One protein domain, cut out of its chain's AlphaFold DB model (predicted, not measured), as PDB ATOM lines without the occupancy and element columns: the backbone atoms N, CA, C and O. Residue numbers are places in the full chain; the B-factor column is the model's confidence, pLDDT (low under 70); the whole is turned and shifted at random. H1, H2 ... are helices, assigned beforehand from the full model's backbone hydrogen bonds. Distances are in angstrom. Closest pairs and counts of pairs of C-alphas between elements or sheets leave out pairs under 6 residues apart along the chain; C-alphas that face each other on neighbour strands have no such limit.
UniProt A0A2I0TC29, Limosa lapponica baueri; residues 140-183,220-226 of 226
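Overview. This is residues 140 to 183 and 220 to 226 of the 226 residues of a protein of Limosa lapponica baueri (UniProt A0A2I0TC29). Three short helices make a small cluster, their centres at the corners of a triangle and each of them nearly at right angles to the other two. H2 and H3 touch and are joined by a tight turn, H1 lies close to both, and the unnamed ends, residues 179 to 183 and 220 to 226, lie toward one end of the longest axis. The printed part has 51 residues with three named helices, in the order H1, H2, H3, and no named strand; the class is all helix. It is compact, with a radius of gyration of the C-alphas of 10.4 A, and its C-alphas span 28 by 22 by 17 A.

Along the chain. The longest helix by residues is H1, residues 143 to 152, which measures 14.4 A from its first C-alpha at (15.169, 3.198, -47.547) to its last at (7.369, 11.458, -38.735). H2 holds residues 160 to 167, Val 160 to Leu 167, and is 10.3 A long. H3 holds residues 171 to 178 and is 10.8 A long, ending with C-alpha 178 at (16.305, 5.159, -34.439).

Arrangement. H1 is close to H2 but not clearly touching it; the closest C-alphas are those of Val 148 and Ile 163, 7.1 A apart. Their lines are about perpendicular, at 76 degrees. H1 is also close to H3 but not clearly touching it, with the C-alphas of His 145 and Val 177 the closest at 6.3 A. These two lines stand at 83 degrees, about perpendicular. H2 and H3 touch, with 7 pairs of C-alphas within 8 A; the closest are those of Val 160 and Ala 174, 5.7 A apart. Their lines are about perpendicular, at 78 degrees, and their centres are 10.0 A apart. In H1, H2 and H3 every O i to N i+4 pair is within hydrogen-bond range.

Size, cuts and confidence. The two C-alphas farthest apart are those of Lys 154 and Arg 183, at 30.7 A. The link from H1 to H2 has 7 residues and is short; the link from H2 to H3 has 3 residues and is tight. Residues 184 to 219 are cut out, and C-alphas 183 and 220 are 17.6 A apart across the cut. The printed part ends at Pro 226, the chain's last residue, with its C-alpha at (27.871, 11.785, -38.240). The mean pLDDT of the printed part is 73.2, and confidence is low, under 70, at residue 140, residues 179 to 183 and residues 220 to 226.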
ATOM      1  N   GLU A 140      24.172   8.755 -45.170       67.12
ATOM      2  CA  GLU A 140      23.580   7.582 -45.802       67.12
ATOM      3  C   GLU A 140      22.209   7.300 -45.182       67.12
ATOM      4  O   GLU A 140      22.058   6.574 -44.188       67.12
ATOM      5  N   LEU A 141      21.189   7.912 -45.776       71.88
ATOM      6  CA  LEU A 141      19.799   7.587 -45.511       71.88
ATOM      7  C   LEU A 141      19.426   6.370 -46.356       71.88
ATOM      8  O   LEU A 141      19.346   6.444 -47.580       71.88
ATOM      9  N   ASN A 142      19.243   5.229 -45.693       77.69
ATOM     10  CA  ASN A 142      18.724   4.034 -46.347       77.69
ATOM     11  C   ASN A 142      17.203   4.165 -46.562       77.69
ATOM     12  O   ASN A 142      16.562   5.082 -46.042       77.69
ATOM     13  N   MET A 143      16.617   3.220 -47.303       81.31
ATOM     14  CA  MET A 143      15.169   3.198 -47.547       81.31
ATOM     15  C   MET A 143      14.373   3.221 -46.233       81.31
ATOM     16  O   MET A 143      13.353   3.899 -46.134       81.31
ATOM     17  N   ASP A 144      14.867   2.539 -45.199       84.31
ATOM     18  CA  ASP A 144      14.197   2.475 -43.905       84.31
ATOM     19  C   ASP A 144      14.095   3.851 -43.231       84.31
ATOM     20  O   ASP A 144      13.039   4.212 -42.709       84.31
ATOM     21  N   HIS A 145      15.159   4.656 -43.295       82.50
ATOM     22  CA  HIS A 145      15.158   6.027 -42.794       82.50
ATOM     23  C   HIS A 145      14.137   6.885 -43.547       82.50
ATOM     24  O   HIS A 145      13.408   7.650 -42.922       82.50
ATOM     25  N   THR A 146      14.030   6.732 -44.871       81.94
ATOM     26  CA  THR A 146      13.045   7.468 -45.677       81.94
ATOM     27  C   THR A 146      11.611   7.140 -45.263       81.94
ATOM     28  O   THR A 146      10.808   8.055 -45.086       81.94
ATOM     29  N   VAL A 147      11.283   5.863 -45.040       85.81
ATOM     30  CA  VAL A 147       9.932   5.469 -44.602       85.81
ATOM     31  C   VAL A 147       9.627   5.992 -43.191       85.81
ATOM     32  O   VAL A 147       8.523   6.462 -42.917       85.81
ATOM     33  N   VAL A 148      10.610   5.970 -42.289       85.00
ATOM     34  CA  VAL A 148      10.463   6.515 -40.931       85.00
ATOM     35  C   VAL A 148      10.287   8.039 -40.949       85.00
ATOM     36  O   VAL A 148       9.440   8.555 -40.220       85.00
ATOM     37  N   LEU A 149      10.993   8.759 -41.827       83.38
ATOM     38  CA  LEU A 149      10.792  10.197 -42.046       83.38
ATOM     39  C   LEU A 149       9.384  10.506 -42.578       83.38
ATOM     40  O   LEU A 149       8.759  11.461 -42.120       83.38
ATOM     41  N   GLN A 150       8.846   9.675 -43.475       83.44
ATOM     42  CA  GLN A 150       7.464   9.800 -43.961       83.44
ATOM     43  C   GLN A 150       6.427   9.611 -42.850       83.44
ATOM     44  O   GLN A 150       5.424  10.319 -42.820       83.44
ATOM     45  N   LEU A 151       6.667   8.706 -41.897       83.75
ATOM     46  CA  LEU A 151       5.802   8.580 -40.721       83.75
ATOM     47  C   LEU A 151       5.904   9.787 -39.784       83.75
ATOM     48  O   LEU A 151       4.895  10.216 -39.218       83.75
ATOM     49  N   ALA A 152       7.110  10.329 -39.619       83.38
ATOM     50  CA  ALA A 152       7.369  11.458 -38.735       83.38
ATOM     51  C   ALA A 152       6.821  12.786 -39.281       83.38
ATOM     52  O   ALA A 152       6.531  13.677 -38.488       83.38
ATOM     53  N   GLU A 153       6.623  12.918 -40.595       79.75
ATOM     54  CA  GLU A 153       6.184  14.153 -41.258       79.75
ATOM     55  C   GLU A 153       4.982  14.821 -40.568       79.75
ATOM     56  O   GLU A 153       5.017  16.009 -40.251       79.75
ATOM     57  N   LYS A 154       3.930  14.049 -40.261       72.00
ATOM     58  CA  LYS A 154       2.677  14.597 -39.710       72.00
ATOM     59  C   LYS A 154       2.779  15.031 -38.251       72.00
ATOM     60  O   LYS A 154       2.058  15.929 -37.825       72.00
ATOM     61  N   LYS A 155       3.605  14.349 -37.455       75.19
ATOM     62  CA  LYS A 155       3.692  14.561 -35.998       75.19
ATOM     63  C   LYS A 155       4.945  15.323 -35.586       75.19
ATOM     64  O   LYS A 155       5.066  15.724 -34.431       75.19
ATOM     65  N   GLY A 156       5.899  15.467 -36.495       73.62
ATOM     66  CA  GLY A 156       7.271  15.826 -36.190       73.62
ATOM     67  C   GLY A 156       8.070  14.643 -35.673       73.62
ATOM     68  O   GLY A 156       9.236  14.569 -36.019       73.62
ATOM     69  N   TYR A 157       7.464  13.730 -34.899       76.75
ATOM     70  CA  TYR A 157       8.134  12.609 -34.240       76.75
ATOM     71  C   TYR A 157       7.565  11.229 -34.557       76.75
ATOM     72  O   TYR A 157       6.405  11.110 -34.941       76.75
ATOM     73  N   VAL A 158       8.373  10.182 -34.344       83.06
ATOM     74  CA  VAL A 158       7.909   8.791 -34.396       83.06
ATOM     75  C   VAL A 158       8.535   7.921 -33.302       83.06
ATOM     76  O   VAL A 158       9.695   8.064 -32.927       83.06
ATOM     77  N   THR A 159       7.742   7.008 -32.752       85.12
ATOM     78  CA  THR A 159       8.166   6.063 -31.708       85.12
ATOM     79  C   THR A 159       8.367   4.650 -32.258       85.12
ATOM     80  O   THR A 159       7.765   4.276 -33.262       85.12
ATOM     81  N   VAL A 160       9.153   3.809 -31.567       86.25
ATOM     82  CA  VAL A 160       9.313   2.381 -31.929       86.25
ATOM     83  C   VAL A 160       7.951   1.692 -32.055       86.25
ATOM     84  O   VAL A 160       7.727   0.937 -32.995       86.25
ATOM     85  N   SER A 161       7.025   1.967 -31.133       86.50
ATOM     86  CA  SER A 161       5.677   1.391 -31.160       86.50
ATOM     87  C   SER A 161       4.900   1.787 -32.414       86.50
ATOM     88  O   SER A 161       4.254   0.929 -33.007       86.50
ATOM     89  N   GLU A 162       5.005   3.044 -32.852       84.81
ATOM     90  CA  GLU A 162       4.365   3.524 -34.084       84.81
ATOM     91  C   GLU A 162       4.993   2.913 -35.338       84.81
ATOM     92  O   GLU A 162       4.268   2.470 -36.225       84.81
ATOM     93  N   ILE A 163       6.327   2.804 -35.395       86.44
ATOM     94  CA  ILE A 163       7.023   2.122 -36.500       86.44
ATOM     95  C   ILE A 163       6.537   0.672 -36.601       86.44
ATOM     96  O   ILE A 163       6.196   0.199 -37.684       86.44
ATOM     97  N   ARG A 164       6.440  -0.029 -35.467       91.50
ATOM     98  CA  ARG A 164       5.940  -1.408 -35.421       91.50
ATOM     99  C   ARG A 164       4.480  -1.505 -35.852       91.50
ATOM    100  O   ARG A 164       4.150  -2.390 -36.631       91.50
ATOM    101  N   SER A 165       3.607  -0.619 -35.372       91.00
ATOM    102  CA  SER A 165       2.182  -0.676 -35.716       91.00
ATOM    103  C   SER A 165       1.914  -0.305 -37.172       91.00
ATOM    104  O   SER A 165       1.076  -0.931 -37.814       91.00
ATOM    105  N   SER A 166       2.617   0.700 -37.700       88.75
ATOM    106  CA  SER A 166       2.364   1.251 -39.032       88.75
ATOM    107  C   SER A 166       3.120   0.508 -40.132       88.75
ATOM    108  O   SER A 166       2.541   0.255 -41.183       88.75
ATOM    109  N   LEU A 167       4.382   0.122 -39.899       87.69
ATOM    110  CA  LEU A 167       5.218  -0.567 -40.897       87.69
ATOM    111  C   LEU A 167       5.283  -2.080 -40.697       87.69
ATOM    112  O   LEU A 167       5.877  -2.773 -41.521       87.69
ATOM    113  N   LYS A 168       4.701  -2.607 -39.610       90.44
ATOM    114  CA  LYS A 168       4.786  -4.029 -39.228       90.44
ATOM    115  C   LYS A 168       6.229  -4.529 -39.104       90.44
ATOM    116  O   LYS A 168       6.512  -5.696 -39.353       90.44
ATOM    117  N   TRP A 169       7.153  -3.643 -38.738       90.38
ATOM    118  CA  TRP A 169       8.554  -4.005 -38.547       90.38
ATOM    119  C   TRP A 169       8.790  -4.692 -37.208       90.38
ATOM    120  O   TRP A 169       8.075  -4.471 -36.227       90.38
ATOM    121  N   GLU A 170       9.848  -5.495 -37.159       89.38
ATOM    122  CA  GLU A 170      10.353  -6.048 -35.911       89.38
ATOM    123  C   GLU A 170      10.943  -4.954 -35.016       89.38
ATOM    124  O   GLU A 170      11.473  -3.942 -35.484       89.38
ATOM    125  N   THR A 171      10.871  -5.179 -33.704       87.25
ATOM    126  CA  THR A 171      11.346  -4.225 -32.694       87.25
ATOM    127  C   THR A 171      12.813  -3.855 -32.899       87.25
ATOM    128  O   THR A 171      13.161  -2.684 -32.764       87.25
ATOM    129  N   GLU A 172      13.664  -4.822 -33.244       86.50
ATOM    130  CA  GLU A 172      15.097  -4.580 -33.430       86.50
ATOM    131  C   GLU A 172      15.384  -3.745 -34.679       86.50
ATOM    132  O   GLU A 172      16.139  -2.782 -34.591       86.50
ATOM    133  N   ARG A 173      14.696  -3.992 -35.800       85.81
ATOM    134  CA  ARG A 173      14.800  -3.146 -37.002       85.81
ATOM    135  C   ARG A 173      14.354  -1.706 -36.725       85.81
ATOM    136  O   ARG A 173      15.039  -0.758 -37.097       85.81
ATOM    137  N   ALA A 174      13.236  -1.532 -36.019       84.12
ATOM    138  CA  ALA A 174      12.737  -0.209 -35.640       84.12
ATOM    139  C   ALA A 174      13.706   0.539 -34.704       84.12
ATOM    140  O   ALA A 174      13.903   1.744 -34.853       84.12
ATOM    141  N   LYS A 175      14.343  -0.168 -33.760       84.25
ATOM    142  CA  LYS A 175      15.394   0.399 -32.904       84.25
ATOM    143  C   LYS A 175      16.649   0.747 -33.695       84.25
ATOM    144  O   LYS A 175      17.186   1.819 -33.472       84.25
ATOM    145  N   GLN A 176      17.106  -0.112 -34.603       82.69
ATOM    146  CA  GLN A 176      18.315   0.120 -35.405       82.69
ATOM    147  C   GLN A 176      18.223   1.401 -36.231       82.69
ATOM    148  O   GLN A 176      19.190   2.151 -36.310       82.69
ATOM    149  N   VAL A 177      17.047   1.676 -36.795       81.56
ATOM    150  CA  VAL A 177      16.796   2.911 -37.540       81.56
ATOM    151  C   VAL A 177      16.857   4.136 -36.628       81.56
ATOM    152  O   VAL A 177      17.432   5.144 -37.013       81.56
ATOM    153  N   LEU A 178      16.316   4.052 -35.408       76.38
ATOM    154  CA  LEU A 178      16.305   5.159 -34.439       76.38
ATOM    155  C   LEU A 178      17.624   5.338 -33.662       76.38
ATOM    156  O   LEU A 178      17.889   6.428 -33.159       76.38
ATOM    157  N   ASN A 179      18.432   4.285 -33.542       68.94
ATOM    158  CA  ASN A 179      19.639   4.217 -32.714       68.94
ATOM    159  C   ASN A 179      20.908   4.089 -33.557       68.94
ATOM    160  O   ASN A 179      21.828   3.379 -33.155       68.94
ATOM    161  N   LYS A 180      20.988   4.717 -34.731       53.94
ATOM    162  CA  LYS A 180      22.224   4.689 -35.519       53.94
ATOM    163  C   LYS A 180      23.292   5.603 -34.891       53.94
ATOM    164  O   LYS A 180      23.696   6.567 -35.512       53.94
ATOM    165  N   ASP A 181      23.699   5.270 -33.663       36.44
ATOM    166  CA  ASP A 181      24.915   5.684 -32.966       36.44
ATOM    167  C   ASP A 181      25.193   4.667 -31.836       36.44
ATOM    168  O   ASP A 181      24.535   4.701 -30.799       36.44
ATOM    169  N   ASP A 182      26.062   3.678 -32.105       36.09
ATOM    170  CA  ASP A 182      26.712   2.808 -31.092       36.09
ATOM    171  C   ASP A 182      27.849   1.939 -31.699       36.09
ATOM    172  O   ASP A 182      28.089   0.794 -31.312       36.09
ATOM    173  N   ARG A 183      28.590   2.458 -32.692       28.61
ATOM    174  CA  ARG A 183      29.847   1.825 -33.158       28.61
ATOM    175  C   ARG A 183      30.988   2.819 -33.385       28.61
ATOM    176  O   ARG A 183      31.721   2.688 -34.354       28.61
ATOM    177  N   SER A 220      16.629  15.118 -32.864       40.25
ATOM    178  CA  SER A 220      17.167  14.024 -32.037       40.25
ATOM    179  C   SER A 220      17.622  12.815 -32.857       40.25
ATOM    180  O   SER A 220      18.431  12.027 -32.366       40.25
ATOM    181  N   PHE A 221      17.061  12.629 -34.054       41.31
ATOM    182  CA  PHE A 221      17.409  11.536 -34.957       41.31
ATOM    183  C   PHE A 221      18.730  11.817 -35.691       41.31
ATOM    184  O   PHE A 221      19.525  10.905 -35.886       41.31
ATOM    185  N   LEU A 222      18.998  13.081 -36.045       41.75
ATOM    186  CA  LEU A 222      20.189  13.480 -36.802       41.75
ATOM    187  C   LEU A 222      21.342  14.016 -35.963       41.75
ATOM    188  O   LEU A 222      22.469  13.941 -36.427       41.75
ATOM    189  N   SER A 223      21.124  14.506 -34.735       36.66
ATOM    190  CA  SER A 223      22.246  14.848 -33.836       36.66
ATOM    191  C   SER A 223      23.106  13.632 -33.459       36.66
ATOM    192  O   SER A 223      24.090  13.777 -32.743       36.66
ATOM    193  N   LYS A 224      22.664  12.439 -33.868       37.00
ATOM    194  CA  LYS A 224      23.288  11.128 -33.695       37.00
ATOM    195  C   LYS A 224      23.822  10.541 -35.009       37.00
ATOM    196  O   LYS A 224      24.366   9.450 -35.005       37.00
ATOM    197  N   LEU A 225      23.618  11.221 -36.139       34.81
ATOM    198  CA  LEU A 225      24.202  10.843 -37.424       34.81
ATOM    199  C   LEU A 225      25.465  11.701 -37.641       34.81
ATOM    200  O   LEU A 225      25.442  12.874 -37.263       34.81
ATOM    201  N   PRO A 226      26.563  11.124 -38.165       36.44
ATOM    202  CA  PRO A 226      27.871  11.785 -38.240       36.44
ATOM    203  C   PRO A 226      27.876  13.076 -39.074       36.44
ATOM    204  O   PRO A 226      27.105  13.161 -40.059       36.44
TER     205      PRO A 226